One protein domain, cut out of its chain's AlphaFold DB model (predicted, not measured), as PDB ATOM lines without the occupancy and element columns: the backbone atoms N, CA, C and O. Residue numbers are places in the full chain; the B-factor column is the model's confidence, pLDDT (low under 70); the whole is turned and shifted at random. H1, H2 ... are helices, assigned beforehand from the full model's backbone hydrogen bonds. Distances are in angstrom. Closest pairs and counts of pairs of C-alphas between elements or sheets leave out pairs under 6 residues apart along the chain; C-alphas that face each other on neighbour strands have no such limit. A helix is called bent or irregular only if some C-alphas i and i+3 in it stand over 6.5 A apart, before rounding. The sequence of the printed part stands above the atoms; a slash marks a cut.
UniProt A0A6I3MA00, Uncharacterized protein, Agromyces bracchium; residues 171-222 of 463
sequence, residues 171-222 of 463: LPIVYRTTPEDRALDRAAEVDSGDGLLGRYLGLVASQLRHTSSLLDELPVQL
ATOM      1  N   LEU A 171      -9.778  31.294  45.817       79.88
ATOM      2  CA  LEU A 171      -9.473  29.871  45.776       79.88
ATOM      3  C   LEU A 171      -8.370  29.577  44.752       79.88
ATOM      4  O   LEU A 171      -8.338  30.178  43.673       79.88
ATOM      5  N   PRO A 172      -7.491  28.600  45.032       83.06
ATOM      6  CA  PRO A 172      -6.569  28.085  44.030       83.06
ATOM      7  C   PRO A 172      -7.309  27.629  42.761       83.06
ATOM      8  O   PRO A 172      -8.380  27.026  42.843       83.06
ATOM      9  N   ILE A 173      -6.711  27.852  41.584       76.38
ATOM     10  CA  ILE A 173      -7.303  27.554  40.259       76.38
ATOM     11  C   ILE A 173      -7.829  26.107  40.151       76.38
ATOM     12  O   ILE A 173      -8.831  25.852  39.484       76.38
ATOM     13  N   VAL A 174      -7.210  25.153  40.854       79.81
ATOM     14  CA  VAL A 174      -7.638  23.741  40.873       79.81
ATOM     15  C   VAL A 174      -9.073  23.542  41.382       79.81
ATOM     16  O   VAL A 174      -9.728  22.600  40.949       79.81
ATOM     17  N   TYR A 175      -9.567  24.424  42.255       77.06
ATOM     18  CA  TYR A 175     -10.939  24.392  42.780       77.06
ATOM     19  C   TYR A 175     -11.919  25.195  41.930       77.06
ATOM     20  O   TYR A 175     -13.124  25.037  42.063       77.06
ATOM     21  N   ARG A 176     -11.393  26.064  41.068       72.88
ATOM     22  CA  ARG A 176     -12.173  26.922  40.177       72.88
ATOM     23  C   ARG A 176     -12.414  26.268  38.817       72.88
ATOM     24  O   ARG A 176     -13.251  26.732  38.065       72.88
ATOM     25  N   THR A 177     -11.679  25.212  38.480       72.56
ATOM     26  CA  THR A 177     -11.824  24.498  37.203       72.56
ATOM     27  C   THR A 177     -12.923  23.446  37.299       72.56
ATOM     28  O   THR A 177     -12.922  22.639  38.232       72.56
ATOM     29  N   THR A 178     -13.851  23.430  36.339       65.31
ATOM     30  CA  THR A 178     -14.897  22.400  36.309       65.31
ATOM     31  C   THR A 178     -14.344  21.062  35.779       65.31
ATOM     32  O   THR A 178     -13.386  21.049  34.998       65.31
ATOM     33  N   PRO A 179     -14.886  19.903  36.207       62.06
ATOM     34  CA  PRO A 179     -14.427  18.593  35.729       62.06
ATOM     35  C   PRO A 179     -14.620  18.397  34.219       62.06
ATOM     36  O   PRO A 179     -13.826  17.697  33.592       62.06
ATOM     37  N   GLU A 180     -15.653  19.020  33.644       60.53
ATOM     38  CA  GLU A 180     -15.989  18.934  32.217       60.53
ATOM     39  C   GLU A 180     -14.905  19.581  31.339       60.53
ATOM     40  O   GLU A 180     -14.544  19.034  30.296       60.53
ATOM     41  N   ASP A 181     -14.285  20.663  31.814       53.69
ATOM     42  CA  ASP A 181     -13.205  21.357  31.107       53.69
ATOM     43  C   ASP A 181     -11.895  20.567  31.046       53.69
ATOM     44  O   ASP A 181     -11.156  20.649  30.064       53.69
ATOM     45  N   ARG A 182     -11.607  19.751  32.068       53.88
ATOM     46  CA  ARG A 182     -10.394  18.913  32.093       53.88
ATOM     47  C   ARG A 182     -10.441  17.766  31.087       53.88
ATOM     48  O   ARG A 182      -9.390  17.268  30.698       53.88
ATOM     49  N   ALA A 183     -11.636  17.333  30.687       56.94
ATOM     50  CA  ALA A 183     -11.822  16.227  29.751       56.94
ATOM     51  C   ALA A 183     -11.738  16.656  28.273       56.94
ATOM     52  O   ALA A 183     -11.570  15.802  27.404       56.94
ATOM     53  N   LEU A 184     -11.865  17.956  27.982       57.78
ATOM     54  CA  LEU A 184     -12.042  18.481  26.622       57.78
ATOM     55  C   LEU A 184     -10.822  19.215  26.042       57.78
ATOM     56  O   LEU A 184     -10.916  19.695  24.914       57.78
ATOM     57  N   ASP A 185      -9.704  19.312  26.776       55.00
ATOM     58  CA  ASP A 185      -8.458  20.002  26.368       55.00
ATOM     59  C   ASP A 185      -8.695  21.429  25.815       55.00
ATOM     60  O   ASP A 185      -7.936  21.973  25.011       55.00
ATOM     61  N   ARG A 186      -9.804  22.051  26.235       52.53
ATOM     62  CA  ARG A 186     -10.104  23.467  26.012       52.53
ATOM     63  C   ARG A 186      -9.463  24.257  27.143       52.53
ATOM     64  O   ARG A 186      -9.298  23.735  28.243       52.53
ATOM     65  N   ALA A 187      -9.099  25.513  26.879       57.66
ATOM     66  CA  ALA A 187      -8.667  26.433  27.929       57.66
ATOM     67  C   ALA A 187      -9.703  26.390  29.060       57.66
ATOM     68  O   ALA A 187     -10.843  26.789  28.838       57.66
ATOM     69  N   ALA A 188      -9.326  25.806  30.201       58.22
ATOM     70  CA  ALA A 188     -10.289  25.430  31.223       58.22
ATOM     71  C   ALA A 188     -11.070  26.665  31.674       58.22
ATOM     72  O   ALA A 188     -10.455  27.673  32.038       58.22
ATOM     73  N   GLU A 189     -12.398  26.601  31.627       60.19
ATOM     74  CA  GLU A 189     -13.241  27.693  32.084       60.19
ATOM     75  C   GLU A 189     -13.093  27.768  33.610       60.19
ATOM     76  O   GLU A 189     -13.547  26.924  34.386       60.19
ATOM     77  N   VAL A 190     -12.297  28.739  34.054       64.88
ATOM     78  CA  VAL A 190     -12.052  28.980  35.472       64.88
ATOM     79  C   VAL A 190     -13.264  29.727  36.006       64.88
ATOM     80  O   VAL A 190     -13.503  30.856  35.584       64.88
ATOM     81  N   ASP A 191     -13.984  29.138  36.964       64.00
ATOM     82  CA  ASP A 191     -15.075  29.794  37.680       64.00
ATOM     83  C   ASP A 191     -14.566  31.147  38.204       64.00
ATOM     84  O   ASP A 191     -13.659  31.243  39.044       64.00
ATOM     85  N   SER A 192     -15.101  32.212  37.615       61.81
ATOM     86  CA  SER A 192     -14.819  33.612  37.923       61.81
ATOM     87  C   SER A 192     -15.562  34.102  39.165       61.81
ATOM     88  O   SER A 192     -15.436  35.270  39.511       61.81
ATOM     89  N   GLY A 193     -16.312  33.226  39.841       62.97
ATOM     90  CA  GLY A 193     -17.293  33.583  40.865       62.97
ATOM     91  C   GLY A 193     -18.737  33.524  40.357       62.97
ATOM     92  O   GLY A 193     -19.656  33.728  41.148       62.97
ATOM     93  N   ASP A 194     -18.942  33.192  39.077       56.06
ATOM     94  CA  ASP A 194     -20.248  33.158  38.399       56.06
ATOM     95  C   ASP A 194     -20.840  31.762  38.266       56.06
ATOM     96  O   ASP A 194     -22.044  31.599  38.029       56.06
ATOM     97  N   GLY A 195     -20.010  30.746  38.473       67.50
ATOM     98  CA  GLY A 195     -20.431  29.364  38.471       67.50
ATOM     99  C   GLY A 195     -21.247  28.984  39.705       67.50
ATOM    100  O   GLY A 195     -21.672  29.791  40.541       67.50
ATOM    101  N   LEU A 196     -21.525  27.688  39.806       69.56
ATOM    102  CA  LEU A 196     -22.209  27.105  40.958       69.56
ATOM    103  C   LEU A 196     -21.429  27.344  42.261       69.56
ATOM    104  O   LEU A 196     -22.031  27.647  43.290       69.56
ATOM    105  N   LEU A 197     -20.095  27.244  42.205       75.12
ATOM    106  CA  LEU A 197     -19.235  27.390  43.375       75.12
ATOM    107  C   LEU A 197     -19.254  28.830  43.899       75.12
ATOM    108  O   LEU A 197     -19.362  29.036  45.107       75.12
ATOM    109  N   GLY A 198     -19.234  29.817  42.999       73.50
ATOM    110  CA  GLY A 198     -19.394  31.239  43.327       73.50
ATOM    111  C   GLY A 198     -20.640  31.534  44.139       73.50
ATOM    112  O   GLY A 198     -20.572  32.129  45.218       73.50
ATOM    113  N   ARG A 199     -21.776  31.030  43.658       70.00
ATOM    114  CA  ARG A 199     -23.077  31.189  44.313       70.00
ATOM    115  C   ARG A 199     -23.146  30.468  45.654       70.00
ATOM    116  O   ARG A 199     -23.580  31.066  46.636       70.00
ATOM    117  N   TYR A 200     -22.678  29.222  45.713       77.50
ATOM    118  CA  TYR A 200     -22.666  28.448  46.952       77.50
ATOM    119  C   TYR A 200     -21.819  29.127  48.034       77.50
ATOM    120  O   TYR A 200     -22.287  29.342  49.151       77.50
ATOM    121  N   LEU A 201     -20.594  29.543  47.701       80.62
ATOM    122  CA  LEU A 201     -19.724  30.231  48.654       80.62
ATOM    123  C   LEU A 201     -20.245  31.622  49.020       80.62
ATOM    124  O   LEU A 201     -20.071  32.046  50.159       80.62
ATOM    125  N   GLY A 202     -20.908  32.322  48.097       74.81
ATOM    126  CA  GLY A 202     -21.602  33.576  48.385       74.81
ATOM    127  C   GLY A 202     -22.718  33.403  49.422       74.81
ATOM    128  O   GLY A 202     -22.778  34.179  50.378       74.81
ATOM    129  N   LEU A 203     -23.543  32.359  49.278       77.06
ATOM    130  CA  LEU A 203     -24.600  32.007  50.232       77.06
ATOM    131  C   LEU A 203     -24.018  31.676  51.612       77.06
ATOM    132  O   LEU A 203     -24.440  32.250  52.615       77.06
ATOM    133  N   VAL A 204     -23.003  30.808  51.658       82.50
ATOM    134  CA  VAL A 204     -22.315  30.444  52.908       82.50
ATOM    135  C   VAL A 204     -21.691  31.676  53.565       82.50
ATOM    136  O   VAL A 204     -21.863  31.889  54.763       82.50
ATOM    137  N   ALA A 205     -21.015  32.530  52.793       78.75
ATOM    138  CA  ALA A 205     -20.420  33.759  53.308       78.75
ATOM    139  C   ALA A 205     -21.474  34.733  53.858       78.75
ATOM    140  O   ALA A 205     -21.219  35.397  54.859       78.75
ATOM    141  N   SER A 206     -22.654  34.816  53.233       72.00
ATOM    142  CA  SER A 206     -23.773  35.619  53.740       72.00
ATOM    143  C   SER A 206     -24.262  35.110  55.093       72.00
ATOM    144  O   SER A 206     -24.355  35.889  56.041       72.00
ATOM    145  N   GLN A 207     -24.485  33.798  55.211       79.56
ATOM    146  CA  GLN A 207     -24.907  33.186  56.467       79.56
ATOM    147  C   GLN A 207     -23.867  33.389  57.574       79.56
ATOM    148  O   GLN A 207     -24.215  33.790  58.681       79.56
ATOM    149  N   LEU A 208     -22.583  33.175  57.272       83.00
ATOM    150  CA  LEU A 208     -21.502  33.365  58.240       83.00
ATOM    151  C   LEU A 208     -21.393  34.816  58.716       83.00
ATOM    152  O   LEU A 208     -21.173  35.044  59.903       83.00
ATOM    153  N   ARG A 209     -21.571  35.800  57.823       76.75
ATOM    154  CA  ARG A 209     -21.606  37.220  58.213       76.75
ATOM    155  C   ARG A 209     -22.789  37.525  59.121       76.75
ATOM    156  O   ARG A 209     -22.599  38.215  60.111       76.75
ATOM    157  N   HIS A 210     -23.971  36.994  58.813       77.06
ATOM    158  CA  HIS A 210     -25.141  37.156  59.673       77.06
ATOM    159  C   HIS A 210     -24.890  36.568  61.068       77.06
ATOM    160  O   HIS A 210     -25.058  37.264  62.063       77.06
ATOM    161  N   THR A 211     -24.391  35.331  61.151       78.62
ATOM    162  CA  THR A 211     -24.024  34.716  62.436       78.62
ATOM    163  C   THR A 211     -22.942  35.506  63.172       78.62
ATOM    164  O   THR A 211     -23.039  35.668  64.383       78.62
ATOM    165  N   SER A 212     -21.940  36.031  62.463       81.75
ATOM    166  CA  SER A 212     -20.894  36.864  63.075       81.75
ATOM    167  C   SER A 212     -21.471  38.166  63.635       81.75
ATOM    168  O   SER A 212     -21.172  38.498  64.772       81.75
ATOM    169  N   SER A 213     -22.378  38.832  62.908       74.12
ATOM    170  CA  SER A 213     -23.089  40.027  63.400       74.12
ATOM    171  C   SER A 213     -23.863  39.733  64.682       74.12
ATOM    172  O   SER A 213     -23.757  40.476  65.650       74.12
ATOM    173  N   LEU A 214     -24.583  38.606  64.733       77.06
ATOM    174  CA  LEU A 214     -25.301  38.197  65.943       77.06
ATOM    175  C   LEU A 214     -24.356  37.971  67.132       77.06
ATOM    176  O   LEU A 214     -24.715  38.284  68.264       77.06
ATOM    177  N   LEU A 215     -23.157  37.432  66.890       84.50
ATOM    178  CA  LEU A 215     -22.136  37.260  67.926       84.50
ATOM    179  C   LEU A 215     -21.532  38.599  68.367       84.50
ATOM    180  O   LEU A 215     -21.323  38.792  69.563       84.50
ATOM    181  N   ASP A 216     -21.296  39.523  67.436       82.88
ATOM    182  CA  ASP A 216     -20.783  40.868  67.723       82.88
ATOM    183  C   ASP A 216     -21.799  41.712  68.515       82.88
ATOM    184  O   ASP A 216     -21.423  42.529  69.356       82.88
ATOM    185  N   GLU A 217     -23.097  41.482  68.300       78.75
ATOM    186  CA  GLU A 217     -24.199  42.124  69.027       78.75
ATOM    187  C   GLU A 217     -24.479  41.484  70.398       78.75
ATOM    188  O   GLU A 217     -25.093  42.108  71.270       78.75
ATOM    189  N   LEU A 218     -24.014  40.253  70.628       85.75
ATOM    190  CA  LEU A 218     -24.305  39.485  71.838       85.75
ATOM    191  C   LEU A 218     -23.895  40.215  73.134       85.75
ATOM    192  O   LEU A 218     -24.718  40.265  74.049       85.75
ATOM    193  N   PRO A 219     -22.711  40.855  73.251       87.56
ATOM    194  CA  PRO A 219     -22.349  41.618  74.447       87.56
ATOM    195  C   PRO A 219     -23.340  42.739  74.785       87.56
ATOM    196  O   PRO A 219     -23.614  42.982  75.959       87.56
ATOM    197  N   VAL A 220     -23.917  43.397  73.773       82.31
ATOM    198  CA  VAL A 220     -24.932  44.442  73.978       82.31
ATOM    199  C   VAL A 220     -26.210  43.834  74.543       82.31
ATOM    200  O   VAL A 220     -26.803  44.399  75.460       82.31
ATOM    201  N   GLN A 221     -26.600  42.649  74.069       79.00
ATOM    202  CA  GLN A 221     -27.755  41.926  74.604       79.00
ATOM    203  C   GLN A 221     -27.533  41.471  76.053       79.00
ATOM    204  O   GLN A 221     -28.484  41.408  76.828       79.00
ATOM    205  N   LEU A 222     -26.290  41.198  76.458       89.56
ATOM    206  CA  LEU A 222     -25.946  40.874  77.848       89.56
ATOM    207  C   LEU A 222     -25.947  42.093  78.784       89.56
ATOM    208  O   LEU A 222     -25.924  41.920  80.002       89.56
TER     209      LEU A 222
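AT A GLANCE: This is residues 171 to 222 of the 463 residues of an uncharacterized protein of Agromyces bracchium (UniProt A0A6I3MA00). One long helix, H3, makes an arm, of which residues 203 to 221, with Leu 222 after them, stick out free from a small, loose head that lies beyond the arm's first end and holds two short helices, H1 and H2, and a winding stretch, residues 184 to 195, that leads from H2 back to the start of H3. The arm makes most of the length, and no helix touches another. The printed part has 52 residues, with three named helices in the order H1, H2, H3 and no named strand, and its class is all helix. It is extended, with a radius of gyration of the C-alphas of 17.3 A, and the C-alphas span 58 by 16 by 13 A, a rod in outline.

HOW THE PARTS SIT: Start at the first printed residue, Leu 171, and go to H1, residues 173 to 176. After a tight link of 2 residues you reach H2, residues 179 to 183, and H1 and H2 are apart. A long link of 12 residues then leads to H3, residues 196 to 221, and H2 and H3 are apart. Look back from H3 to H1: they are close but not clearly touching, with 1 pair of C-alphas within 8 A, those of Arg 176 and Leu 197, 7.8 A apart. In the backbone, H1 is too short for a pair of O i and N i+4, and its 1 pair of O i and N i+3 is within hydrogen-bond range. H2 has 0 of 1 O i to N i+4 pairs within hydrogen-bond range but 2 of 2 O i to N i+3 pairs, while H3 has 20 of 22 O i to N i+4 pairs.

IN THESE COORDINATES: Find C-alpha 173 at (-7.303, 27.554, 40.259); from there H1 runs 4.9 A to C-alpha 176. H2 begins at C-alpha 179, at (-14.427, 18.593, 35.729), and runs 6.9 A to C-alpha 183. H3 begins at C-alpha 196, at (-22.209, 27.105, 40.958), and runs 37.2 A to C-alpha 221, at (-27.755, 41.926, 74.604). H3 is irregular, but only just: C-alphas 216 and 219 are 6.9 A apart.

THE WHOLE: The two C-alphas farthest apart are those of Asp 185 and Leu 222, at 58.2 A. Without residues 203 to 222, the body has 32 residues and spans 29 by 15 by 12 A, with a radius of gyration of 9.4 A. The long link is residues 184 to 195, whose C-alphas lie 7 to 26 A from the mean of all C-alphas. The printed part has no cut. Look at the B-factor column for the model's confidence: the mean pLDDT of the printed part is 72.0, and residues 178 to 196 are under 70.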